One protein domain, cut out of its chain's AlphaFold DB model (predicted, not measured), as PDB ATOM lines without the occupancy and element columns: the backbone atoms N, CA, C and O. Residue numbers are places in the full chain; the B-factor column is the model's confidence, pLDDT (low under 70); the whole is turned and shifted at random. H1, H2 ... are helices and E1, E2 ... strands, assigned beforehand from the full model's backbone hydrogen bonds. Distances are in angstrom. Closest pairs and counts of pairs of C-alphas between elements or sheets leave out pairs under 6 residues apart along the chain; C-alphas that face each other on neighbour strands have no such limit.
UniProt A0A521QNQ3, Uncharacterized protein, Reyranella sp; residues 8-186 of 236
ATOM      1  N   GLY A   8     -16.921 -56.614  36.398       91.25
ATOM      2  CA  GLY A   8     -17.022 -55.186  36.118       91.25
ATOM      3  C   GLY A   8     -15.641 -54.568  35.956       91.25
ATOM      4  O   GLY A   8     -14.642 -55.277  36.064       91.25
ATOM      5  N   CYS A   9     -15.589 -53.263  35.709       93.75
ATOM      6  CA  CYS A   9     -14.350 -52.494  35.692       93.75
ATOM      7  C   CYS A   9     -14.363 -51.483  36.836       93.75
ATOM      8  O   CYS A   9     -15.414 -50.940  37.177       93.75
ATOM      9  N   VAL A  10     -13.214 -51.333  37.480       93.62
ATOM     10  CA  VAL A  10     -13.024 -50.566  38.710       93.62
ATOM     11  C   VAL A  10     -11.647 -49.922  38.722       93.62
ATOM     12  O   VAL A  10     -10.746 -50.270  37.954       93.62
ATOM     13  N   THR A  11     -11.472 -48.995  39.644       92.75
ATOM     14  CA  THR A  11     -10.215 -48.301  39.908       92.75
ATOM     15  C   THR A  11      -9.475 -48.902  41.109       92.75
ATOM     16  O   THR A  11     -10.085 -49.588  41.937       92.75
ATOM     17  N   PRO A  12      -8.153 -48.675  41.252       90.19
ATOM     18  CA  PRO A  12      -7.371 -49.255  42.346       90.19
ATOM     19  C   PRO A  12      -7.927 -48.975  43.750       90.19
ATOM     20  O   PRO A  12      -7.876 -49.846  44.613       90.19
ATOM     21  N   ASN A  13      -8.516 -47.802  43.987       88.94
ATOM     22  CA  ASN A  13      -9.134 -47.436  45.270       88.94
ATOM     23  C   ASN A  13     -10.371 -48.263  45.630       88.94
ATOM     24  O   ASN A  13     -10.758 -48.284  46.796       88.94
ATOM     25  N   GLU A  14     -10.994 -48.928  44.662       88.50
ATOM     26  CA  GLU A  14     -12.144 -49.802  44.903       88.50
ATOM     27  C   GLU A  14     -11.716 -51.238  45.239       88.50
ATOM     28  O   GLU A  14     -12.425 -51.922  45.976       88.50
ATOM     29  N   LEU A  15     -10.558 -51.683  44.734       86.94
ATOM     30  CA  LEU A  15     -10.010 -53.022  44.985       86.94
ATOM     31  C   LEU A  15      -9.091 -53.076  46.208       86.94
ATOM     32  O   LEU A  15      -9.120 -54.054  46.954       86.94
ATOM     33  N   TRP A  16      -8.299 -52.027  46.428       88.69
ATOM     34  CA  TRP A  16      -7.300 -51.958  47.492       88.69
ATOM     35  C   TRP A  16      -7.594 -50.763  48.405       88.69
ATOM     36  O   TRP A  16      -7.132 -49.647  48.151       88.69
ATOM     37  N   PRO A  17      -8.378 -50.960  49.483       86.00
ATOM     38  CA  PRO A  17      -8.734 -49.879  50.402       86.00
ATOM     39  C   PRO A  17      -7.549 -49.426  51.267       86.00
ATOM     40  O   PRO A  17      -7.572 -48.329  51.825       86.00
ATOM     41  N   ILE A  18      -6.514 -50.262  51.394       90.88
ATOM     42  CA  ILE A  18      -5.293 -49.938  52.129       90.88
ATOM     43  C   ILE A  18      -4.400 -49.083  51.229       90.88
ATOM     44  O   ILE A  18      -3.901 -49.553  50.210       90.88
ATOM     45  N   GLU A  19      -4.150 -47.841  51.645       90.69
ATOM     46  CA  GLU A  19      -3.376 -46.840  50.893       90.69
ATOM     47  C   GLU A  19      -2.050 -47.381  50.348       90.69
ATOM     48  O   GLU A  19      -1.744 -47.236  49.169       90.69
ATOM     49  N   LYS A  20      -1.269 -48.044  51.206       90.81
ATOM     50  CA  LYS A  20       0.044 -48.576  50.838       90.81
ATOM     51  C   LYS A  20      -0.051 -49.653  49.753       90.81
ATOM     52  O   LYS A  20       0.774 -49.667  48.847       90.81
ATOM     53  N   GLU A  21      -1.033 -50.546  49.852       90.50
ATOM     54  CA  GLU A  21      -1.265 -51.583  48.842       90.50
ATOM     55  C   GLU A  21      -1.725 -50.942  47.537       90.50
ATOM     56  O   GLU A  21      -1.177 -51.239  46.480       90.50
ATOM     57  N   ARG A  22      -2.652 -49.980  47.613       91.06
ATOM     58  CA  ARG A  22      -3.119 -49.229  46.449       91.06
ATOM     59  C   ARG A  22      -1.970 -48.558  45.703       91.06
ATOM     60  O   ARG A  22      -1.837 -48.773  44.507       91.06
ATOM     61  N   GLN A  23      -1.105 -47.828  46.406       90.31
ATOM     62  CA  GLN A  23       0.061 -47.167  45.809       90.31
ATOM     63  C   GLN A  23       1.018 -48.166  45.146       90.31
ATOM     64  O   GLN A  23       1.530 -47.911  44.058       90.31
ATOM     65  N   GLN A  24       1.249 -49.326  45.770       89.75
ATOM     66  CA  GLN A  24       2.059 -50.386  45.162       89.75
ATOM     67  C   GLN A  24       1.426 -50.908  43.869       89.75
ATOM     68  O   GLN A  24       2.139 -51.143  42.892       89.75
ATOM     69  N   MET A  25       0.103 -51.067  43.847       91.25
ATOM     70  CA  MET A  25      -0.614 -51.525  42.662       91.25
ATOM     71  C   MET A  25      -0.637 -50.478  41.551       91.25
ATOM     72  O   MET A  25      -0.395 -50.825  40.399       91.25
ATOM     73  N   GLU A  26      -0.845 -49.207  41.883       92.06
ATOM     74  CA  GLU A  26      -0.759 -48.086  40.940       92.06
ATOM     75  C   GLU A  26       0.632 -48.031  40.286       92.06
ATOM     76  O   GLU A  26       0.732 -48.014  39.061       92.06
ATOM     77  N   GLN A  27       1.709 -48.168  41.070       90.75
ATOM     78  CA  GLN A  27       3.076 -48.252  40.537       90.75
ATOM     79  C   GLN A  27       3.295 -49.471  39.625       90.75
ATOM     80  O   GLN A  27       4.027 -49.392  38.638       90.75
ATOM     81  N   GLN A  28       2.706 -50.628  39.943       91.06
ATOM     82  CA  GLN A  28       2.794 -51.808  39.076       91.06
ATOM     83  C   GLN A  28       2.047 -51.602  37.756       91.06
ATOM     84  O   GLN A  28       2.563 -51.975  36.703       91.06
ATOM     85  N   ILE A  29       0.864 -50.992  37.805       93.94
ATOM     86  CA  ILE A  29       0.064 -50.655  36.624       93.94
ATOM     87  C   ILE A  29       0.831 -49.689  35.724       93.94
ATOM     88  O   ILE A  29       0.982 -49.955  34.531       93.94
ATOM     89  N   GLU A  30       1.388 -48.622  36.295       93.94
ATOM     90  CA  GLU A  30       2.226 -47.672  35.564       93.94
ATOM     91  C   GLU A  30       3.414 -48.378  34.903       93.94
ATOM     92  O   GLU A  30       3.664 -48.168  33.720       93.94
ATOM     93  N   ARG A  31       4.094 -49.305  35.595       92.81
ATOM     94  CA  ARG A  31       5.182 -50.103  34.996       92.81
ATOM     95  C   ARG A  31       4.725 -50.973  33.828       92.81
ATOM     96  O   ARG A  31       5.485 -51.116  32.872       92.81
ATOM     97  N   ILE A  32       3.525 -51.554  33.879       93.88
ATOM     98  CA  ILE A  32       2.967 -52.338  32.765       93.88
ATOM     99  C   ILE A  32       2.712 -51.427  31.560       93.88
ATOM    100  O   ILE A  32       3.138 -51.742  30.447       93.88
ATOM    101  N   ILE A  33       2.076 -50.274  31.783       95.88
ATOM    102  CA  ILE A  33       1.755 -49.307  30.725       95.88
ATOM    103  C   ILE A  33       3.040 -48.723  30.125       95.88
ATOM    104  O   ILE A  33       3.188 -48.702  28.903       95.88
ATOM    105  N   VAL A  34       4.012 -48.338  30.958       96.25
ATOM    106  CA  VAL A  34       5.347 -47.902  30.523       96.25
ATOM    107  C   VAL A  34       6.053 -49.020  29.753       96.25
ATOM    108  O   VAL A  34       6.613 -48.768  28.689       96.25
ATOM    109  N   GLY A  35       5.994 -50.266  30.224       94.94
ATOM    110  CA  GLY A  35       6.553 -51.423  29.522       94.94
ATOM    111  C   GLY A  35       5.981 -51.583  28.111       94.94
ATOM    112  O   GLY A  35       6.736 -51.776  27.160       94.94
ATOM    113  N   HIS A  36       4.669 -51.408  27.946       95.31
ATOM    114  CA  HIS A  36       4.034 -51.392  26.628       95.31
ATOM    115  C   HIS A  36       4.416 -50.149  25.810       95.31
ATOM    116  O   HIS A  36       4.633 -50.234  24.601       95.31
ATOM    117  N   PHE A  37       4.497 -48.969  26.424       96.56
ATOM    118  CA  PHE A  37       4.991 -47.772  25.744       96.56
ATOM    119  C   PHE A  37       6.381 -48.023  25.138       96.56
ATOM    120  O   PHE A  37       6.625 -47.644  23.993       96.56
ATOM    121  N   MET A  38       7.256 -48.750  25.840       96.69
ATOM    122  CA  MET A  38       8.593 -49.112  25.359       96.69
ATOM    123  C   MET A  38       8.600 -50.043  24.132       96.69
ATOM    124  O   MET A  38       9.652 -50.217  23.518       96.69
ATOM    125  N   THR A  39       7.461 -50.607  23.725       94.38
ATOM    126  CA  THR A  39       7.324 -51.379  22.476       94.38
ATOM    127  C   THR A  39       6.574 -50.615  21.381       94.38
ATOM    128  O   THR A  39       6.283 -51.181  20.330       94.38
ATOM    129  N   SER A  40       6.207 -49.354  21.619       94.25
ATOM    130  CA  SER A  40       5.376 -48.554  20.712       94.25
ATOM    131  C   SER A  40       6.182 -47.785  19.660       94.25
ATOM    132  O   SER A  40       7.376 -47.529  19.819       94.25
ATOM    133  N   THR A  41       5.502 -47.322  18.608       90.75
ATOM    134  CA  THR A  41       6.086 -46.423  17.601       90.75
ATOM    135  C   THR A  41       6.598 -45.118  18.225       90.75
ATOM    136  O   THR A  41       7.732 -44.718  17.951       90.75
ATOM    137  N   ALA A  42       5.849 -44.546  19.179       93.38
ATOM    138  CA  ALA A  42       6.260 -43.355  19.927       93.38
ATOM    139  C   ALA A  42       7.624 -43.524  20.604       93.38
ATOM    140  O   ALA A  42       8.462 -42.619  20.571       93.38
ATOM    141  N   ARG A  43       7.887 -44.716  21.156       95.06
ATOM    142  CA  ARG A  43       9.208 -45.080  21.670       95.06
ATOM    143  C   ARG A  43      10.250 -45.140  20.559       95.06
ATOM    144  O   ARG A  43      11.344 -44.608  20.745       95.06
ATOM    145  N   THR A  44       9.965 -45.807  19.443       92.75
ATOM    146  CA  THR A  44      10.949 -45.985  18.358       92.75
ATOM    147  C   THR A  44      11.415 -44.664  17.744       92.75
ATOM    148  O   THR A  44      12.573 -44.552  17.356       92.75
ATOM    149  N   HIS A  45      10.556 -43.642  17.726       92.88
ATOM    150  CA  HIS A  45      10.893 -42.308  17.222       92.88
ATOM    151  C   HIS A  45      11.558 -41.389  18.260       92.88
ATOM    152  O   HIS A  45      12.003 -40.289  17.921       92.88
ATOM    153  N   ALA A  46      11.627 -41.805  19.527       94.75
ATOM    154  CA  ALA A  46      12.292 -41.052  20.581       94.75
ATOM    155  C   ALA A  46      13.801 -41.336  20.597       94.75
ATOM    156  O   ALA A  46      14.236 -42.487  20.699       94.75
ATOM    157  N   ALA A  47      14.601 -40.273  20.558       94.00
ATOM    158  CA  ALA A  47      16.051 -40.350  20.712       94.00
ATOM    159  C   ALA A  47      16.463 -40.493  22.189       94.00
ATOM    160  O   ALA A  47      17.444 -41.168  22.492       94.00
ATOM    161  N   SER A  48      15.686 -39.923  23.113       95.62
ATOM    162  CA  SER A  48      15.876 -40.070  24.559       95.62
ATOM    163  C   SER A  48      14.537 -40.036  25.285       95.62
ATOM    164  O   SER A  48      13.554 -39.514  24.755       95.62
ATOM    165  N   ILE A  49      14.470 -40.641  26.473       97.31
ATOM    166  CA  ILE A  49      13.224 -40.805  27.232       97.31
ATOM    167  C   ILE A  49      13.489 -40.611  28.712       97.31
ATOM    168  O   ILE A  49      14.436 -41.170  29.264       97.31
ATOM    169  N   PHE A  50      12.615 -39.838  29.334       98.19
ATOM    170  CA  PHE A  50      12.462 -39.755  30.770       98.19
ATOM    171  C   PHE A  50      11.239 -40.570  31.189       98.19
ATOM    172  O   PHE A  50      10.184 -40.455  30.568       98.19
ATOM    173  N   ILE A  51      11.402 -41.361  32.248       98.00
ATOM    174  CA  ILE A  51      10.324 -42.057  32.949       98.00
ATOM    175  C   ILE A  51      10.377 -41.597  34.408       98.00
ATOM    176  O   ILE A  51      11.452 -41.663  35.018       98.00
ATOM    177  N   ASP A  52       9.255 -41.127  34.956       95.75
ATOM    178  CA  ASP A  52       9.179 -40.756  36.372       95.75
ATOM    179  C   ASP A  52       9.391 -42.009  37.239       95.75
ATOM    180  O   ASP A  52       8.702 -43.013  37.056       95.75
ATOM    181  N   PRO A  53      10.356 -42.019  38.174       83.69
ATOM    182  CA  PRO A  53      10.542 -43.152  39.081       83.69
ATOM    183  C   PRO A  53       9.393 -43.385  40.075       83.69
ATOM    184  O   PRO A  53       9.368 -44.448  40.697       83.69
ATOM    185  N   GLY A  54       8.527 -42.392  40.318       86.38
ATOM    186  CA  GLY A  54       7.478 -42.482  41.342       86.38
ATOM    187  C   GLY A  54       8.003 -42.551  42.789       86.38
ATOM    188  O   GLY A  54       7.279 -42.961  43.693       86.38
ATOM    189  N   ASP A  55       9.264 -42.168  43.027       85.62
ATOM    190  CA  ASP A  55       9.964 -42.258  44.324       85.62
ATOM    191  C   ASP A  55      10.163 -40.887  45.012       85.62
ATOM    192  O   ASP A  55      10.962 -40.754  45.938       85.62
ATOM    193  N   GLY A  56       9.477 -39.844  44.530       87.25
ATOM    194  CA  GLY A  56       9.608 -38.465  45.017       87.25
ATOM    195  C   GLY A  56      10.839 -37.709  44.498       87.25
ATOM    196  O   GLY A  56      10.898 -36.488  44.624       87.25
ATOM    197  N   THR A  57      11.792 -38.384  43.844       93.69
ATOM    198  CA  THR A  57      12.975 -37.745  43.230       93.69
ATOM    199  C   THR A  57      12.742 -37.300  41.782       93.69
ATOM    200  O   THR A  57      13.660 -36.792  41.129       93.69
ATOM    201  N   GLY A  58      11.514 -37.461  41.275       94.75
ATOM    202  CA  GLY A  58      11.090 -37.076  39.925       94.75
ATOM    203  C   GLY A  58      11.567 -35.678  39.501       94.75
ATOM    204  O   GLY A  58      12.203 -35.574  38.450       94.75
ATOM    205  N   PRO A  59      11.381 -34.620  40.322       97.50
ATOM    206  CA  PRO A  59      11.851 -33.272  39.997       97.50
ATOM    207  C   PRO A  59      13.359 -33.184  39.699       97.50
ATOM    208  O   PRO A  59      13.767 -32.518  38.749       97.50
ATOM    209  N   ASP A  60      14.204 -33.887  40.458       96.56
ATOM    210  CA  ASP A  60      15.661 -33.895  40.250       96.56
ATOM    211  C   ASP A  60      16.038 -34.561  38.941       96.56
ATOM    212  O   ASP A  60      16.848 -34.038  38.166       96.56
ATOM    213  N   LYS A  61      15.425 -35.714  38.688       97.69
ATOM    214  CA  LYS A  61      15.722 -36.520  37.514       97.69
ATOM    215  C   LYS A  61      15.234 -35.831  36.241       97.69
ATOM    216  O   LYS A  61      15.989 -35.806  35.270       97.69
ATOM    217  N   ILE A  62      14.053 -35.206  36.250       97.75
ATOM    218  CA  ILE A  62      13.543 -34.499  35.069       97.75
ATOM    219  C   ILE A  62      14.314 -33.207  34.791       97.75
ATOM    220  O   ILE A  62      14.612 -32.939  33.634       97.75
ATOM    221  N   ILE A  63      14.724 -32.439  35.812       97.19
ATOM    222  CA  ILE A  63      15.575 -31.250  35.612       97.19
ATOM    223  C   ILE A  63      16.891 -31.651  34.945       97.19
ATOM    224  O   ILE A  63      17.296 -31.050  33.945       97.19
ATOM    225  N   LYS A  64      17.544 -32.691  35.476       96.50
ATOM    226  CA  LYS A  64      18.781 -33.219  34.898       96.50
ATOM    227  C   LYS A  64      18.550 -33.673  33.459       96.50
ATOM    228  O   LYS A  64      19.295 -33.259  32.574       96.50
ATOM    229  N   TRP A  65      17.508 -34.464  33.215       97.00
ATOM    230  CA  TRP A  65      17.195 -34.959  31.879       97.00
ATOM    231  C   TRP A  65      16.919 -33.814  30.894       97.00
ATOM    232  O   TRP A  65      17.544 -33.769  29.839       97.00
ATOM    233  N   LEU A  66      16.086 -32.832  31.253       95.62
ATOM    234  CA  LEU A  66      15.784 -31.669  30.412       95.62
ATOM    235  C   LEU A  66      17.035 -30.843  30.091       95.62
ATOM    236  O   LEU A  66      17.210 -30.438  28.944       95.62
ATOM    237  N   SER A  67      17.939 -30.650  31.058       93.44
ATOM    238  CA  SER A  67      19.202 -29.929  30.833       93.44
ATOM    239  C   SER A  67      20.142 -30.628  29.840       93.44
ATOM    240  O   SER A  67      20.958 -29.974  29.198       93.44
ATOM    241  N   GLN A  68      20.020 -31.950  29.696       92.81
ATOM    242  CA  GLN A  68      20.848 -32.773  28.808       92.81
ATOM    243  C   GLN A  68      20.191 -33.017  27.444       92.81
ATOM    244  O   GLN A  68      20.881 -33.290  26.467       92.81
ATOM    245  N   ASN A  69      18.860 -32.927  27.380       92.06
ATOM    246  CA  ASN A  69      18.051 -33.336  26.232       92.06
ATOM    247  C   ASN A  69      17.269 -32.164  25.611       92.06
ATOM    248  O   ASN A  69      16.328 -32.378  24.860       92.06
ATOM    249  N   THR A  70      17.661 -30.915  25.874       86.00
ATOM    250  CA  THR A  70      17.096 -29.731  25.201       86.00
ATOM    251  C   THR A  70      18.197 -29.024  24.400       86.00
ATOM    252  O   THR A  70      18.834 -28.102  24.915       86.00
ATOM    253  N   PRO A  71      18.495 -29.467  23.159       75.88
ATOM    254  CA  PRO A  71      19.614 -28.941  22.381       75.88
ATOM    255  C   PRO A  71      19.494 -27.437  22.131       75.88
ATOM    256  O   PRO A  71      18.416 -26.935  21.823       75.88
ATOM    257  N   GLY A  72      20.617 -26.722  22.220       73.69
ATOM    258  CA  GLY A  72      20.680 -25.293  21.897       73.69
ATOM    259  C   GLY A  72      20.041 -24.365  22.934       73.69
ATOM    260  O   GLY A  72      19.979 -23.161  22.697       73.69
ATOM    261  N   MET A  73      19.599 -24.889  24.082       76.88
ATOM    262  CA  MET A  73      18.994 -24.100  25.152       76.88
ATOM    263  C   MET A  73      19.779 -24.244  26.453       76.88
ATOM    264  O   MET A  73      20.039 -25.350  26.920       76.88
ATOM    265  N   SER A  74      20.127 -23.114  27.072       79.81
ATOM    266  CA  SER A  74      20.589 -23.112  28.460       79.81
ATOM    267  C   SER A  74      19.364 -23.147  29.371       79.81
ATOM    268  O   SER A  74      18.561 -22.214  29.382       79.81
ATOM    269  N   VAL A  75      19.189 -24.251  30.097       86.06
ATOM    270  CA  VAL A  75      18.101 -24.404  31.064       86.06
ATOM    271  C   VAL A  75      18.570 -23.870  32.415       86.06
ATOM    272  O   VAL A  75      19.499 -24.416  33.006       86.06
ATOM    273  N   ASP A  76      17.905 -22.834  32.931       94.00
ATOM    274  CA  ASP A  76      18.102 -22.376  34.310       94.00
ATOM    275  C   ASP A  76      17.513 -23.409  35.287       94.00
ATOM    276  O   ASP A  76      16.336 -23.379  35.664       94.00
ATOM    277  N   THR A  77      18.352 -24.367  35.674       94.94
ATOM    278  CA  THR A  77      17.977 -25.476  36.557       94.94
ATOM    279  C   THR A  77      17.596 -25.003  37.959       94.94
ATOM    280  O   THR A  77      16.775 -25.652  38.608       94.94
ATOM    281  N   SER A  78      18.113 -23.853  38.412       96.31
ATOM    282  CA  SER A  78      17.786 -23.272  39.721       96.31
ATOM    283  C   SER A  78      16.379 -22.680  39.723       96.31
ATOM    284  O   SER A  78      15.587 -22.955  40.628       96.31
ATOM    285  N   LYS A  79      16.012 -21.941  38.671       96.94
ATOM    286  CA  LYS A  79      14.636 -21.464  38.482       96.94
ATOM    287  C   LYS A  79      13.661 -22.627  38.305       96.94
ATOM    288  O   LYS A  79      12.564 -22.601  38.865       96.94
ATOM    289  N   MET A  80      14.050 -23.661  37.552       97.12
ATOM    290  CA  MET A  80      13.196 -24.832  37.337       97.12
ATOM    291  C   MET A  80      12.939 -25.566  38.657       97.12
ATOM    292  O   MET A  80      11.790 -25.869  38.981       97.12
ATOM    293  N   ARG A  81      13.993 -25.754  39.465       97.88
ATOM    294  CA  ARG A  81      13.910 -26.292  40.828       97.88
ATOM    295  C   ARG A  81      12.932 -25.519  41.695       97.88
ATOM    296  O   ARG A  81      12.074 -26.127  42.330       97.88
ATOM    297  N   ALA A  82      13.067 -24.195  41.730       98.06
ATOM    298  CA  ALA A  82      12.214 -23.344  42.548       98.06
ATOM    299  C   ALA A  82      10.730 -23.510  42.179       98.06
ATOM    300  O   ALA A  82       9.886 -23.584  43.068       98.06
ATOM    301  N   GLY A  83      10.412 -23.650  40.887       98.25
ATOM    302  CA  GLY A  83       9.039 -23.886  40.439       98.25
ATOM    303  C   GLY A  83       8.474 -25.253  40.840       98.25
ATOM    304  O   GLY A  83       7.318 -25.318  41.251       98.25
ATOM    305  N   TYR A  84       9.275 -26.326  40.807       97.88
ATOM    306  CA  TYR A  84       8.850 -27.626  41.351       97.88
ATOM    307  C   TYR A  84       8.625 -27.563  42.867       97.88
ATOM    308  O   TYR A  84       7.587 -28.013  43.344       97.88
ATOM    309  N   ASN A  85       9.543 -26.946  43.619       97.38
ATOM    310  CA  ASN A  85       9.415 -26.794  45.075       97.38
ATOM    311  C   ASN A  85       8.184 -25.959  45.470       97.38
ATOM    312  O   ASN A  85       7.599 -26.184  46.524       97.38
ATOM    313  N   ALA A  86       7.788 -25.007  44.623       97.69
ATOM    314  CA  ALA A  86       6.599 -24.181  44.809       97.69
ATOM    315  C   ALA A  86       5.296 -24.841  44.306       97.69
ATOM    316  O   ALA A  86       4.242 -24.211  44.369       97.69
ATOM    317  N   GLY A  87       5.347 -26.066  43.767       96.50
ATOM    318  CA  GLY A  87       4.177 -26.757  43.207       96.50
ATOM    319  C   GLY A  87       3.633 -26.138  41.912       96.50
ATOM    320  O   GLY A  87       2.505 -26.419  41.520       96.50
ATOM    321  N   ILE A  88       4.420 -25.285  41.247       98.06
ATOM    322  CA  ILE A  88       4.039 -24.619  39.992       98.06
ATOM    323  C   ILE A  88       4.138 -25.592  38.811       98.06
ATOM    324  O   ILE A  88       3.363 -25.497  37.858       98.06
ATOM    325  N   TYR A  89       5.102 -26.510  38.871       98.44
ATOM    326  CA  TYR A  89       5.351 -27.519  37.848       98.44
ATOM    327  C   TYR A  89       5.053 -28.915  38.390       98.44
ATOM    328  O   TYR A  89       5.126 -29.167  39.593       98.44
ATOM    329  N   SER A  90       4.749 -29.842  37.489       97.88
ATOM    330  CA  SER A  90       4.521 -31.248  37.820       97.88
ATOM    331  C   SER A  90       5.336 -32.143  36.902       97.88
ATOM    332  O   SER A  90       5.650 -31.750  35.783       97.88
ATOM    333  N   VAL A  91       5.707 -33.320  37.400       98.06
ATOM    334  CA  VAL A  91       6.465 -34.318  36.642       98.06
ATOM    335  C   VAL A  91       5.462 -35.244  35.945       98.06
ATOM    336  O   VAL A  91       4.630 -35.830  36.649       98.06
ATOM    337  N   PRO A  92       5.477 -35.326  34.602       97.94
ATOM    338  CA  PRO A  92       4.717 -36.326  33.868       97.94
ATOM    339  C   PRO A  92       5.405 -37.691  33.945       97.94
ATOM    340  O   PRO A  92       6.630 -37.762  34.072       97.94
ATOM    341  N   ASP A  93       4.634 -38.763  33.789       98.12
ATOM    342  CA  ASP A  93       5.159 -40.128  33.905       98.12
ATOM    343  C   ASP A  93       6.132 -40.489  32.773       98.12
ATOM    344  O   ASP A  93       7.094 -41.227  32.990       98.12
ATOM    345  N   ILE A  94       5.918 -39.947  31.569       98.50
ATOM    346  CA  ILE A  94       6.775 -40.172  30.397       98.50
ATOM    347  C   ILE A  94       7.057 -38.842  29.697       98.50
ATOM    348  O   ILE A  94       6.135 -38.079  29.412       98.50
ATOM    349  N   VAL A  95       8.318 -38.600  29.325       98.19
ATOM    350  CA  VAL A  95       8.701 -37.551  28.364       98.19
ATOM    351  C   VAL A  95       9.622 -38.144  27.308       98.19
ATOM    352  O   VAL A  95      10.614 -38.791  27.631       98.19
ATOM    353  N   THR A  96       9.323 -37.908  26.037       97.12
ATOM    354  CA  THR A  96      10.184 -38.254  24.909       97.12
ATOM    355  C   THR A  96      10.904 -37.019  24.411       97.12
ATOM    356  O   THR A  96      10.321 -35.944  24.304       97.12
ATOM    357  N   GLN A  97      12.172 -37.180  24.061       95.25
ATOM    358  CA  GLN A  97      12.905 -36.223  23.252       95.25
ATOM    359  C   GLN A  97      13.056 -36.786  21.847       95.25
ATOM    360  O   GLN A  97      13.457 -37.937  21.658       95.25
ATOM    361  N   ARG A  98      12.734 -35.960  20.855       91.19
ATOM    362  CA  ARG A  98      12.895 -36.278  19.436       91.19
ATOM    363  C   ARG A  98      13.875 -35.322  18.771       91.19
ATOM    364  O   ARG A  98      14.208 -34.265  19.309       91.19
ATOM    365  N   GLN A  99      14.349 -35.714  17.591       78.88
ATOM    366  CA  GLN A  99      15.198 -34.855  16.771       78.88
ATOM    367  C   GLN A  99      14.490 -33.533  16.419       78.88
ATOM    368  O   GLN A  99      13.263 -33.505  16.391       78.88
ATOM    369  N   PRO A 100      15.231 -32.453  16.096       69.44
ATOM    370  CA  PRO A 100      14.683 -31.093  15.978       69.44
ATOM    371  C   PRO A 100      13.497 -30.913  15.016       69.44
ATOM    372  O   PRO A 100      12.752 -29.948  15.143       69.44
ATOM    373  N   MET A 101      13.325 -31.819  14.050       67.94
ATOM    374  CA  MET A 101      12.238 -31.776  13.064       67.94
ATOM    375  C   MET A 101      10.957 -32.496  13.525       67.94
ATOM    376  O   MET A 101       9.934 -32.409  12.851       67.94
ATOM    377  N   ALA A 102      10.989 -33.198  14.661       78.62
ATOM    378  CA  ALA A 102       9.850 -33.902  15.241       78.62
ATOM    379  C   ALA A 102       9.513 -33.331  16.627       78.62
ATOM    380  O   ALA A 102      10.391 -32.955  17.401       78.62
ATOM    381  N   SER A 103       8.222 -33.260  16.957       82.19
ATOM    382  CA  SER A 103       7.794 -32.742  18.263       82.19
ATOM    383  C   SER A 103       8.128 -33.746  19.361       82.19
ATOM    384  O   SER A 103       7.733 -34.903  19.263       82.19
ATOM    385  N   SER A 104       8.830 -33.308  20.402       94.69
ATOM    386  CA  SER A 104       8.994 -34.073  21.645       94.69
ATOM    387  C   SER A 104       7.654 -34.143  22.386       94.69
ATOM    388  O   SER A 104       6.843 -33.221  22.257       94.69
ATOM    389  N   GLU A 105       7.388 -35.212  23.133       96.75
ATOM    390  CA  GLU A 105       6.067 -35.457  23.730       96.75
ATOM    391  C   GLU A 105       6.118 -35.804  25.214       96.75
ATOM    392  O   GLU A 105       7.138 -36.266  25.709       96.75
ATOM    393  N   PHE A 106       5.006 -35.610  25.923       98.31
ATOM    394  CA  PHE A 106       4.831 -36.119  27.282       98.31
ATOM    395  C   PHE A 106       3.481 -36.807  27.478       98.31
ATOM    396  O   PHE A 106       2.509 -36.492  26.782       98.31
ATOM    397  N   TYR A 107       3.434 -37.719  28.449       98.44
ATOM    398  CA  TYR A 107       2.251 -38.487  28.827       98.44
ATOM    399  C   TYR A 107       2.140 -38.593  30.348       98.44
ATOM    400  O   TYR A 107       3.141 -38.792  31.033       98.44
ATOM    401  N   GLU A 108       0.913 -38.492  30.841       98.25
ATOM    402  CA  GLU A 108       0.500 -38.746  32.216       98.25
ATOM    403  C   GLU A 108      -0.476 -39.926  32.233       98.25
ATOM    404  O   GLU A 108      -1.363 -40.012  31.386       98.25
ATOM    405  N   ILE A 109      -0.329 -40.817  33.204       98.06
ATOM    406  CA  ILE A 109      -1.079 -42.050  33.399       98.06
ATOM    407  C   ILE A 109      -1.891 -41.913  34.689       98.06
ATOM    408  O   ILE A 109      -1.364 -41.603  35.762       98.06
ATOM    409  N   LYS A 110      -3.207 -42.131  34.609       97.06
ATOM    410  CA  LYS A 110      -4.110 -42.034  35.765       97.06
ATOM    411  C   LYS A 110      -5.212 -43.090  35.737       97.06
ATOM    412  O   LYS A 110      -5.616 -43.514  34.660       97.06
ATOM    413  N   PRO A 111      -5.745 -43.489  36.903       97.31
ATOM    414  CA  PRO A 111      -6.938 -44.321  36.932       97.31
ATOM    415  C   PRO A 111      -8.133 -43.557  36.350       97.31
ATOM    416  O   PRO A 111      -8.267 -42.346  36.567       97.31
ATOM    417  N   ASP A 112      -9.033 -44.267  35.673       96.75
ATOM    418  CA  ASP A 112     -10.296 -43.726  35.180       96.75
ATOM    419  C   ASP A 112     -11.294 -43.504  36.328       96.75
ATOM    420  O   ASP A 112     -12.260 -44.232  36.536       96.75
ATOM    421  N   SER A 113     -11.027 -42.471  37.119       95.00
ATOM    422  CA  SER A 113     -11.932 -41.952  38.139       95.00
ATOM    423  C   SER A 113     -12.100 -40.448  37.972       95.00
ATOM    424  O   SER A 113     -11.273 -39.765  37.362       95.00
ATOM    425  N   HIS A 114     -13.143 -39.888  38.589       95.06
ATOM    426  CA  HIS A 114     -13.329 -38.436  38.636       95.06
ATOM    427  C   HIS A 114     -12.087 -37.708  39.194       95.06
ATOM    428  O   HIS A 114     -11.664 -36.687  38.647       95.06
ATOM    429  N   ASN A 115     -11.478 -38.253  40.253       94.88
ATOM    430  CA  ASN A 115     -10.264 -37.696  40.850       94.88
ATOM    431  C   ASN A 115      -9.046 -37.881  39.939       94.88
ATOM    432  O   ASN A 115      -8.366 -36.895  39.663       94.88
ATOM    433  N   GLY A 116      -8.827 -39.086  39.402       96.12
ATOM    434  CA  GLY A 116      -7.705 -39.381  38.506       96.12
ATOM    435  C   GLY A 116      -7.699 -38.498  37.257       96.12
ATOM    436  O   GLY A 116      -6.675 -37.904  36.927       96.12
ATOM    437  N   ARG A 117      -8.863 -38.292  36.625       97.94
ATOM    438  CA  ARG A 117      -9.017 -37.366  35.489       97.94
ATOM    439  C   ARG A 117      -8.682 -35.922  35.866       97.94
ATOM    440  O   ARG A 117      -7.978 -35.235  35.127       97.94
ATOM    441  N   ARG A 118      -9.188 -35.439  37.007       97.94
ATOM    442  CA  ARG A 118      -8.924 -34.070  37.485       97.94
ATOM    443  C   ARG A 118      -7.438 -33.861  37.781       97.94
ATOM    444  O   ARG A 118      -6.876 -32.849  37.371       97.94
ATOM    445  N   GLU A 119      -6.812 -34.805  38.474       97.12
ATOM    446  CA  GLU A 119      -5.397 -34.747  38.853       97.12
ATOM    447  C   GLU A 119      -4.472 -34.873  37.642       97.12
ATOM    448  O   GLU A 119      -3.526 -34.095  37.520       97.12
ATOM    449  N   GLY A 120      -4.789 -35.766  36.698       97.75
ATOM    450  CA  GLY A 120      -4.065 -35.882  35.430       97.75
ATOM    451  C   GLY A 120      -4.083 -34.576  34.637       97.75
ATOM    452  O   GLY A 120      -3.034 -34.062  34.250       97.75
ATOM    453  N   ARG A 121      -5.260 -33.956  34.488       98.56
ATOM    454  CA  ARG A 121      -5.392 -32.639  33.838       98.56
ATOM    455  C   ARG A 121      -4.617 -31.542  34.560       98.56
ATOM    456  O   ARG A 121      -3.966 -30.731  33.904       98.56
ATOM    457  N   ALA A 122      -4.660 -31.514  35.891       98.25
ATOM    458  CA  ALA A 122      -3.904 -30.542  36.677       98.25
ATOM    459  C   ALA A 122      -2.390 -30.681  36.441       98.25
ATOM    460  O   ALA A 122      -1.715 -29.681  36.189       98.25
ATOM    461  N   LYS A 123      -1.864 -31.912  36.429       97.88
ATOM    462  CA  LYS A 123      -0.457 -32.167  36.095       97.88
ATOM    463  C   LYS A 123      -0.107 -31.733  34.669       97.88
ATOM    464  O   LYS A 123       0.913 -31.075  34.481       97.88
ATOM    465  N   ILE A 124      -0.960 -32.030  33.684       98.44
ATOM    466  CA  ILE A 124      -0.771 -31.598  32.288       98.44
ATOM    467  C   ILE A 124      -0.685 -30.069  32.197       98.44
ATOM    468  O   ILE A 124       0.209 -29.537  31.540       98.44
ATOM    469  N   VAL A 125      -1.576 -29.341  32.879       98.50
ATOM    470  CA  VAL A 125      -1.547 -27.868  32.933       98.50
ATOM    471  C   VAL A 125      -0.240 -27.362  33.547       98.50
ATOM    472  O   VAL A 125       0.412 -26.486  32.973       98.50
ATOM    473  N   ASN A 126       0.180 -27.933  34.675       98.56
ATOM    474  CA  ASN A 126       1.406 -27.534  35.365       98.56
ATOM    475  C   ASN A 126       2.668 -27.832  34.542       98.56
ATOM    476  O   ASN A 126       3.598 -27.024  34.514       98.56
ATOM    477  N   PHE A 127       2.710 -28.956  33.823       98.44
ATOM    478  CA  PHE A 127       3.840 -29.271  32.951       98.44
ATOM    479  C   PHE A 127       3.854 -28.407  31.683       98.44
ATOM    480  O   PHE A 127       4.908 -27.911  31.290       98.44
ATOM    481  N   ASN A 128       2.691 -28.098  31.099       98.38
ATOM    482  CA  ASN A 128       2.589 -27.113  30.016       98.38
ATOM    483  C   ASN A 128       3.094 -25.726  30.441       98.38
ATOM    484  O   ASN A 128       3.686 -25.004  29.636       98.38
ATOM    485  N   ARG A 129       2.908 -25.352  31.712       98.31
ATOM    486  CA  ARG A 129       3.488 -24.122  32.257       98.31
ATOM    487  C   ARG A 129       5.016 -24.173  32.282       98.31
ATOM    488  O   ARG A 129       5.635 -23.212  31.840       98.31
ATOM    489  N   LEU A 130       5.617 -25.288  32.705       97.62
ATOM    490  CA  LEU A 130       7.070 -25.485  32.623       97.62
ATOM    491  C   LEU A 130       7.562 -25.369  31.176       97.62
ATOM    492  O   LEU A 130       8.520 -24.648  30.905       97.62
ATOM    493  N   ILE A 131       6.881 -26.034  30.240       95.88
ATOM    494  CA  ILE A 131       7.199 -25.973  28.807       95.88
ATOM    495  C   ILE A 131       7.215 -24.519  28.324       95.88
ATOM    496  O   ILE A 131       8.164 -24.107  27.662       95.88
ATOM    497  N   LYS A 132       6.204 -23.725  28.694       96.19
ATOM    498  CA  LYS A 132       6.116 -22.306  28.336       96.19
ATOM    499  C   LYS A 132       7.219 -21.469  28.989       96.19
ATOM    500  O   LYS A 132       7.897 -20.721  28.292       96.19
ATOM    501  N   ASP A 133       7.416 -21.603  30.298       95.94
ATOM    502  CA  ASP A 133       8.342 -20.770  31.078       95.94
ATOM    503  C   ASP A 133       9.815 -21.005  30.693       95.94
ATOM    504  O   ASP A 133      10.653 -20.115  30.869       95.94
ATOM    505  N   PHE A 134      10.119 -22.183  30.136       94.19
ATOM    506  CA  PHE A 134      11.446 -22.577  29.656       94.19
ATOM    507  C   PHE A 134      11.536 -22.730  28.134       94.19
ATOM    508  O   PHE A 134      12.571 -23.176  27.659       94.19
ATOM    509  N   HIS A 135      10.504 -22.345  27.374       91.75
ATOM    510  CA  HIS A 135      10.443 -22.429  25.904       91.75
ATOM    511  C   HIS A 135      10.802 -23.812  25.326       91.75
ATOM    512  O   HIS A 135      11.453 -23.918  24.288       91.75
ATOM    513  N   LEU A 136      10.396 -24.887  26.002       91.31
ATOM    514  CA  LEU A 136      10.743 -26.246  25.594       91.31
ATOM    515  C   LEU A 136       9.953 -26.672  24.350       91.31
ATOM    516  O   LEU A 136       8.753 -26.435  24.239       91.31
ATOM    517  N   GLY A 137      10.606 -27.387  23.433       91.44
ATOM    518  CA  GLY A 137       9.985 -27.966  22.233       91.44
ATOM    519  C   GLY A 137       9.160 -29.235  22.489       91.44
ATOM    520  O   GLY A 137       9.181 -30.148  21.663       91.44
ATOM    521  N   ILE A 138       8.484 -29.326  23.636       94.31
ATOM    522  CA  ILE A 138       7.741 -30.508  24.102       94.31
ATOM    523  C   ILE A 138       6.237 -30.208  24.036       94.31
ATOM    524  O   ILE A 138       5.816 -29.078  24.270       94.31
ATOM    525  N   ARG A 139       5.411 -31.200  23.692       96.12
ATOM    526  CA  ARG A 139       3.948 -31.069  23.589       96.12
ATOM    527  C   ARG A 139       3.237 -32.237  24.264       96.12
ATOM    528  O   ARG A 139       3.827 -33.291  24.463       96.12
ATOM    529  N   ALA A 140       1.960 -32.067  24.589       97.62
ATOM    530  CA  ALA A 140       1.142 -33.179  25.061       97.62
ATOM    531  C   ALA A 140       1.063 -34.263  23.973       97.62
ATOM    532  O   ALA A 140       0.783 -33.953  22.811       97.62
ATOM    533  N   GLY A 141       1.367 -35.505  24.346       96.19
ATOM    534  CA  GLY A 141       1.622 -36.571  23.391       96.19
ATOM    535  C   GLY A 141       0.375 -37.107  22.694       96.19
ATOM    536  O   GLY A 141      -0.713 -37.114  23.264       96.19
ATOM    537  N   HIS A 142       0.533 -37.576  21.462       94.94
ATOM    538  CA  HIS A 142      -0.530 -38.208  20.667       94.94
ATOM    539  C   HIS A 142      -0.051 -39.437  19.890       94.94
ATOM    540  O   HIS A 142      -0.869 -40.163  19.345       94.94
ATOM    541  N   GLU A 143       1.262 -39.665  19.798       94.38
ATOM    542  CA  GLU A 143       1.773 -40.795  19.022       94.38
ATOM    543  C   GLU A 143       1.593 -42.143  19.736       94.38
ATOM    544  O   GLU A 143       1.337 -43.166  19.104       94.38
ATOM    545  N   TYR A 144       1.718 -42.158  21.065       94.44
ATOM    546  CA  TYR A 144       1.286 -43.284  21.876       94.44
ATOM    547  C   TYR A 144      -0.227 -43.219  22.093       94.44
ATOM    548  O   TYR A 144      -0.692 -42.558  23.019       94.44
ATOM    549  N   ASP A 145      -0.957 -43.931  21.239       86.44
ATOM    550  CA  ASP A 145      -2.407 -44.110  21.316       86.44
ATOM    551  C   ASP A 145      -2.728 -45.584  21.620       86.44
ATOM    552  O   ASP A 145      -2.940 -46.399  20.711       86.44
ATOM    553  N   PRO A 146      -2.633 -46.011  22.892       85.31
ATOM    554  CA  PRO A 146      -3.059 -47.346  23.250       85.31
ATOM    555  C   PRO A 146      -4.587 -47.419  23.184       85.31
ATOM    556  O   PRO A 146      -5.283 -46.599  23.759       85.31
ATOM    557  N   ILE A 147      -5.115 -48.463  22.556       84.00
ATOM    558  CA  ILE A 147      -6.408 -49.044  22.927       84.00
ATOM    559  C   ILE A 147      -6.091 -50.497  23.221       84.00
ATOM    560  O   ILE A 147      -5.915 -51.308  22.304       84.00
ATOM    561  N   LYS A 148      -5.854 -50.799  24.498       83.62
ATOM    562  CA  LYS A 148      -5.262 -52.074  24.897       83.62
ATOM    563  C   LYS A 148      -5.914 -52.638  26.142       83.62
ATOM    564  O   LYS A 148      -6.341 -51.912  27.036       83.62
ATOM    565  N   SER A 149      -5.919 -53.964  26.184       87.94
ATOM    566  CA  SER A 149      -6.133 -54.735  27.389       87.94
ATOM    567  C   SER A 149      -5.010 -55.758  27.548       87.94
ATOM    568  O   SER A 149      -4.428 -56.220  26.562       87.94
ATOM    569  N   SER A 150      -4.658 -56.074  28.789       87.81
ATOM    570  CA  SER A 150      -3.673 -57.100  29.124       87.81
ATOM    571  C   SER A 150      -4.151 -57.884  30.336       87.81
ATOM    572  O   SER A 150      -4.638 -57.266  31.289       87.81
ATOM    573  N   PRO A 151      -3.951 -59.215  30.371       87.25
ATOM    574  CA  PRO A 151      -4.068 -59.967  31.609       87.25
ATOM    575  C   PRO A 151      -3.231 -59.293  32.691       87.25
ATOM    576  O   PRO A 151      -2.072 -58.927  32.461       87.25
ATOM    577  N   PHE A 152      -3.833 -59.096  33.855       86.19
ATOM    578  CA  PHE A 152      -3.141 -58.539  34.997       86.19
ATOM    579  C   PHE A 152      -2.518 -59.693  35.795       86.19
ATOM    580  O   PHE A 152      -3.165 -60.727  35.977       86.19
ATOM    581  N   PRO A 153      -1.272 -59.571  36.286       77.50
ATOM    582  CA  PRO A 153      -0.522 -60.702  36.845       77.50
ATOM    583  C   PRO A 153      -1.027 -61.180  38.220       77.50
ATOM    584  O   PRO A 153      -0.376 -61.996  38.864       77.50
ATOM    585  N   SER A 154      -2.161 -60.662  38.694       80.69
ATOM    586  CA  SER A 154      -2.741 -60.951  40.005       80.69
ATOM    587  C   SER A 154      -4.204 -61.364  39.867       80.69
ATOM    588  O   SER A 154      -4.906 -60.898  38.974       80.69
ATOM    589  N   SER A 155      -4.678 -62.203  40.783       84.56
ATOM    590  CA  SER A 155      -6.101 -62.507  40.973       84.56
ATOM    591  C   SER A 155      -6.573 -61.975  42.320       84.56
ATOM    592  O   SER A 155      -5.774 -61.853  43.247       84.56
ATOM    593  N   ILE A 156      -7.873 -61.726  42.456       82.38
ATOM    594  CA  ILE A 156      -8.493 -61.355  43.736       82.38
ATOM    595  C   ILE A 156      -9.518 -62.402  44.155       82.38
ATOM    596  O   ILE A 156     -10.121 -63.058  43.307       82.38
ATOM    597  N   THR A 157      -9.733 -62.539  45.463       82.38
ATOM    598  CA  THR A 157     -10.757 -63.430  46.019       82.38
ATOM    599  C   THR A 157     -11.840 -62.600  46.690       82.38
ATOM    600  O   THR A 157     -11.556 -61.846  47.618       82.38
ATOM    601  N   ILE A 158     -13.087 -62.750  46.242       78.56
ATOM    602  CA  ILE A 158     -14.248 -62.040  46.794       78.56
ATOM    603  C   ILE A 158     -15.316 -63.080  47.115       78.56
ATOM    604  O   ILE A 158     -15.734 -63.836  46.241       78.56
ATOM    605  N   GLY A 159     -15.748 -63.149  48.378       78.12
ATOM    606  CA  GLY A 159     -16.805 -64.080  48.796       78.12
ATOM    607  C   GLY A 159     -16.488 -65.557  48.521       78.12
ATOM    608  O   GLY A 159     -17.396 -66.318  48.210       78.12
ATOM    609  N   GLY A 160     -15.210 -65.951  48.582       81.69
ATOM    610  CA  GLY A 160     -14.754 -67.323  48.315       81.69
ATOM    611  C   GLY A 160     -14.507 -67.656  46.839       81.69
ATOM    612  O   GLY A 160     -13.933 -68.702  46.557       81.69
ATOM    613  N   PHE A 161     -14.860 -66.771  45.903       83.69
ATOM    614  CA  PHE A 161     -14.601 -66.970  44.476       83.69
ATOM    615  C   PHE A 161     -13.335 -66.247  44.025       83.69
ATOM    616  O   PHE A 161     -13.077 -65.119  44.448       83.69
ATOM    617  N   VAL A 162     -12.578 -66.882  43.130       88.50
ATOM    618  CA  VAL A 162     -11.386 -66.299  42.501       88.50
ATOM    619  C   VAL A 162     -11.787 -65.547  41.235       88.50
ATOM    620  O   VAL A 162     -12.535 -66.058  40.401       88.50
ATOM    621  N   TYR A 163     -11.257 -64.340  41.075       89.44
ATOM    622  CA  TYR A 163     -11.479 -63.484  39.919       89.44
ATOM    623  C   TYR A 163     -10.173 -63.248  39.170       89.44
ATOM    624  O   TYR A 163      -9.137 -62.949  39.768       89.44
ATOM    625  N   GLU A 164     -10.239 -63.363  37.849       91.94
ATOM    626  CA  GLU A 164      -9.165 -62.950  36.952       91.94
ATOM    627  C   GLU A 164      -9.262 -61.456  36.701       91.94
ATOM    628  O   GLU A 164     -10.363 -60.925  36.537       91.94
ATOM    629  N   LEU A 165      -8.107 -60.801  36.660       92.94
ATOM    630  CA  LEU A 165      -7.991 -59.376  36.423       92.94
ATOM    631  C   LEU A 165      -7.451 -59.109  35.011       92.94
ATOM    632  O   LEU A 165      -6.552 -59.793  34.520       92.94
ATOM    633  N   GLU A 166      -7.981 -58.074  34.378       94.62
ATOM    634  CA  GLU A 166      -7.544 -57.515  33.106       94.62
ATOM    635  C   GLU A 166      -7.325 -56.014  33.306       94.62
ATOM    636  O   GLU A 166      -8.210 -55.308  33.781       94.62
ATOM    637  N   LEU A 167      -6.149 -55.515  32.944       95.88
ATOM    638  CA  LEU A 167      -5.878 -54.084  32.900       95.88
ATOM    639  C   LEU A 167      -6.261 -53.563  31.519       95.88
ATOM    640  O   LEU A 167      -5.766 -54.082  30.518       95.88
ATOM    641  N   LYS A 168      -7.085 -52.520  31.467       96.62
ATOM    642  CA  LYS A 168      -7.390 -51.774  30.243       96.62
ATOM    643  C   LYS A 168      -6.838 -50.370  30.357       96.62
ATOM    644  O   LYS A 168      -6.898 -49.779  31.429       96.62
ATOM    645  N   TRP A 169      -6.313 -49.838  29.262       97.50
ATOM    646  CA  TRP A 169      -5.879 -48.449  29.217       97.50
ATOM    647  C   TRP A 169      -6.012 -47.867  27.818       97.50
ATOM    648  O   TRP A 169      -5.891 -48.574  26.809       97.50
ATOM    649  N   TRP A 170      -6.284 -46.567  27.780       97.69
ATOM    650  CA  TRP A 170      -6.482 -45.821  26.550       97.69
ATOM    651  C   TRP A 170      -6.032 -44.373  26.663       97.69
ATOM    652  O   TRP A 170      -5.874 -43.841  27.763       97.69
ATOM    653  N   GLN A 171      -5.833 -43.724  25.520       97.25
ATOM    654  CA  GLN A 171      -5.649 -42.282  25.481       97.25
ATOM    655  C   GLN A 171      -7.008 -41.565  25.521       97.25
ATOM    656  O   GLN A 171      -7.809 -41.678  24.599       97.25
ATOM    657  N   GLU A 172      -7.267 -40.809  26.587       96.56
ATOM    658  CA  GLU A 172      -8.496 -40.009  26.720       96.56
ATOM    659  C   GLU A 172      -8.378 -38.681  25.966       96.56
ATOM    660  O   GLU A 172      -9.271 -38.263  25.235       96.56
ATOM    661  N   GLU A 173      -7.253 -37.999  26.160       96.62
ATOM    662  CA  GLU A 173      -6.904 -36.760  25.479       96.62
ATOM    663  C   GLU A 173      -5.386 -36.695  25.286       96.62
ATOM    664  O   GLU A 173      -4.629 -37.535  25.783       96.62
ATOM    665  N   ARG A 174      -4.907 -35.695  24.540       96.81
ATOM    666  CA  ARG A 174      -3.466 -35.551  24.298       96.81
ATOM    667  C   ARG A 174      -2.711 -35.460  25.621       96.81
ATOM    668  O   ARG A 174      -2.994 -34.593  26.444       96.81
ATOM    669  N   GLY A 175      -1.736 -36.344  25.795       97.06
ATOM    670  CA  GLY A 175      -0.926 -36.458  27.001       97.06
ATOM    671  C   GLY A 175      -1.616 -37.083  28.218       97.06
ATOM    672  O   GLY A 175      -0.947 -37.181  29.237       97.06
ATOM    673  N   LEU A 176      -2.882 -37.523  28.147       98.25
ATOM    674  CA  LEU A 176      -3.561 -38.221  29.248       98.25
ATOM    675  C   LEU A 176      -3.939 -39.652  28.853       98.25
ATOM    676  O   LEU A 176      -4.823 -39.872  28.024       98.25
ATOM    677  N   ILE A 177      -3.294 -40.614  29.499       98.31
ATOM    678  CA  ILE A 177      -3.614 -42.034  29.434       98.31
ATOM    679  C   ILE A 177      -4.434 -42.391  30.671       98.31
ATOM    680  O   ILE A 177      -4.015 -42.141  31.802       98.31
ATOM    681  N   LEU A 178      -5.604 -42.981  30.457       98.00
ATOM    682  CA  LEU A 178      -6.442 -43.508  31.524       98.00
ATOM    683  C   LEU A 178      -6.350 -45.025  31.576       98.00
ATOM    684  O   LEU A 178      -6.127 -45.667  30.552       98.00
ATOM    685  N   TYR A 179      -6.533 -45.592  32.765       97.56
ATOM    686  CA  TYR A 179      -6.616 -47.035  32.947       97.56
ATOM    687  C   TYR A 179      -7.716 -47.452  33.921       97.56
ATOM    688  O   TYR A 179      -8.065 -46.728  34.851       97.56
ATOM    689  N   GLU A 180      -8.199 -48.675  33.759       96.62
ATOM    690  CA  GLU A 180      -9.125 -49.340  34.674       96.62
ATOM    691  C   GLU A 180      -8.763 -50.823  34.811       96.62
ATOM    692  O   GLU A 180      -8.090 -51.405  33.955       96.62
ATOM    693  N   ILE A 181      -9.217 -51.448  35.893       95.38
ATOM    694  CA  ILE A 181      -9.041 -52.877  36.143       95.38
ATOM    695  C   ILE A 181     -10.392 -53.546  36.001       95.38
ATOM    696  O   ILE A 181     -11.298 -53.331  36.806       95.38
ATOM    697  N   CYS A 182     -10.517 -54.394  34.997       94.38
ATOM    698  CA  CYS A 182     -11.675 -55.239  34.817       94.38
ATOM    699  C   CYS A 182     -11.449 -56.588  35.494       94.38
ATOM    700  O   CYS A 182     -10.358 -57.149  35.447       94.38
ATOM    701  N   TYR A 183     -12.481 -57.121  36.133       92.31
ATOM    702  CA  TYR A 183     -12.436 -58.420  36.785       92.31
ATOM    703  C   TYR A 183     -13.582 -59.294  36.305       92.31
ATOM    704  O   TYR A 183     -14.699 -58.826  36.080       92.31
ATOM    705  N   ARG A 184     -13.301 -60.587  36.164       91.25
ATOM    706  CA  ARG A 184     -14.287 -61.608  35.804       91.25
ATOM    707  C   ARG A 184     -14.125 -62.816  36.706       91.25
ATOM    708  O   ARG A 184     -13.003 -63.183  37.057       91.25
ATOM    709  N   LYS A 185     -15.241 -63.425  37.100       87.12
ATOM    710  CA  LYS A 185     -15.208 -64.647  37.904       87.12
ATOM    711  C   LYS A 185     -14.479 -65.722  37.102       87.12
ATOM    712  O   LYS A 185     -14.838 -65.961  35.948       87.12
ATOM    713  N   ARG A 186     -13.459 -66.351  37.692       85.12
ATOM    714  CA  ARG A 186     -12.828 -67.518  37.076       85.12
ATOM    715  C   ARG A 186     -13.903 -68.594  36.997       85.12
ATOM    716  O   ARG A 186     -14.465 -68.977  38.021       85.12
TER     717      ARG A 186
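This is residues 8 to 186 of the 236 residues of an uncharacterized protein of Reyranella sp (UniProt A0A521QNQ3). What does one see first? A long, strongly twisted sheet of eight strands curls round helix H2, while helix H6 covers E4, E5 and E8, and the helical hairpin H4 and H5 packs on E2 through H4; the long strands E6, E7 and E8 run out together to one end of the whole. The length runs from the turn between E6 and E7 to the link between H4 and H5, in an elongated but compact whole with spans of 60 by 34 by 22 A and a radius of gyration of the C-alphas of 17.4 A. What is it made of? The printed part has 179 residues with six named helices and eight named strands, of mixed class, in the order E1 H1 H2 H3 E2 H4 H5 E3 E4 H6 E5 E6 E7 E8. The sheet is branched and mixed, with a meander E6 E7 E8, each strand the antiparallel neighbour of the one before, and a strand-helix-strand unit E4, H6, E5, two parallel neighbour strands joined through a helix by a right-handed crossover.

Where are the strands? E4 is residues 104 to 111, 24.3 A long; the short strands E2, E3 and E5 are residues 48 to 51, residues 94 to 97 and residues 138 to 140. E6 is residues 147 to 158 and 28.3 A, E7 residues 161 to 173 and 36.5 A, and E8 residues 176 to 185 and 30.1 A, ending with C-alpha 185 at (-15.208, -64.647, 37.904). E1, residues 8 to 10, begins with C-alpha 8 at (-17.022, -55.186, 36.118). Where are the helices? H6, residues 114 to 133, is 29.0 A long from C-alpha 114 at (-13.329, -38.436, 38.636), and H2, residues 19 to 37, is 26.5 A. H4 is residues 58 to 69, 15.8 A, and H5 residues 77 to 85, 12.1 A. H1, residues 12 to 15, and H3, residues 41 to 44, are short.

How do the strands round E4 stand? E3 lies on one side of E4, antiparallel in a hairpin, with N 96 and O 105 within hydrogen-bond range at 2.8 A, and E2 is antiparallel on the other side of E3, with N 50 and O 95 at 2.8 A. E5 and E8 lie on the other side of E4, both parallel to it, with N 139 and O 104 at 2.9 A and N 177 and O 108 at 2.8 A. How does the sheet go on from E8? E7 is antiparallel to E8 in a hairpin, with N 166 and O 182 at 2.8 A, and E1 lies on the other side of E8, antiparallel, with N 10 and O 181 at 2.8 A. E6, an edge strand that bends by 73 degrees at residue 153, forms a hairpin with E7, with N 150 and O 167 at 2.9 A. Which helices are on the sheet? H6 lies over E4, E5 and E8 at a height over the sheet of 8.9 A, along the strands, 13 degrees from E4 on the local plane; its closest C-alphas to E4 are those of Gly 116 and Lys 110, 5.2 A. H4, on the same face as H6, lies over E2 at a height of 9.5 A, with the closest C-alphas those of Trp 65 and Phe 50, 6.8 A. The sheet curls round H2, whose closest C-alphas to E4 are those of Glu 30 and Ile 109, 6.9 A. What of the other helices? H5, not on the sheet, touches H4 at a shallow tilt of 27 degrees, opposite ways, the closest C-alphas being those of Ile 63 and Thr 77, 6.3 A. H1 touches residues 22 to 26 of H2, closest at the C-alphas of Pro 12 and Arg 22, 5.9 A, and only grazes the sheet, as does H3 with residues 42 to 43. Every O i to N i+4 pair is within hydrogen-bond range in H2, H4, H5 and H6, while H1 and H3 are too short for such a pair.

How large is it? The two C-alphas farthest apart, those of Gly 72 and Gly 160, are 61.0 A apart. Is it unbroken and confident? The printed part has no cut and no long link. The mean pLDDT of the printed part is 92.7, and residues 100 to 101 are under 70.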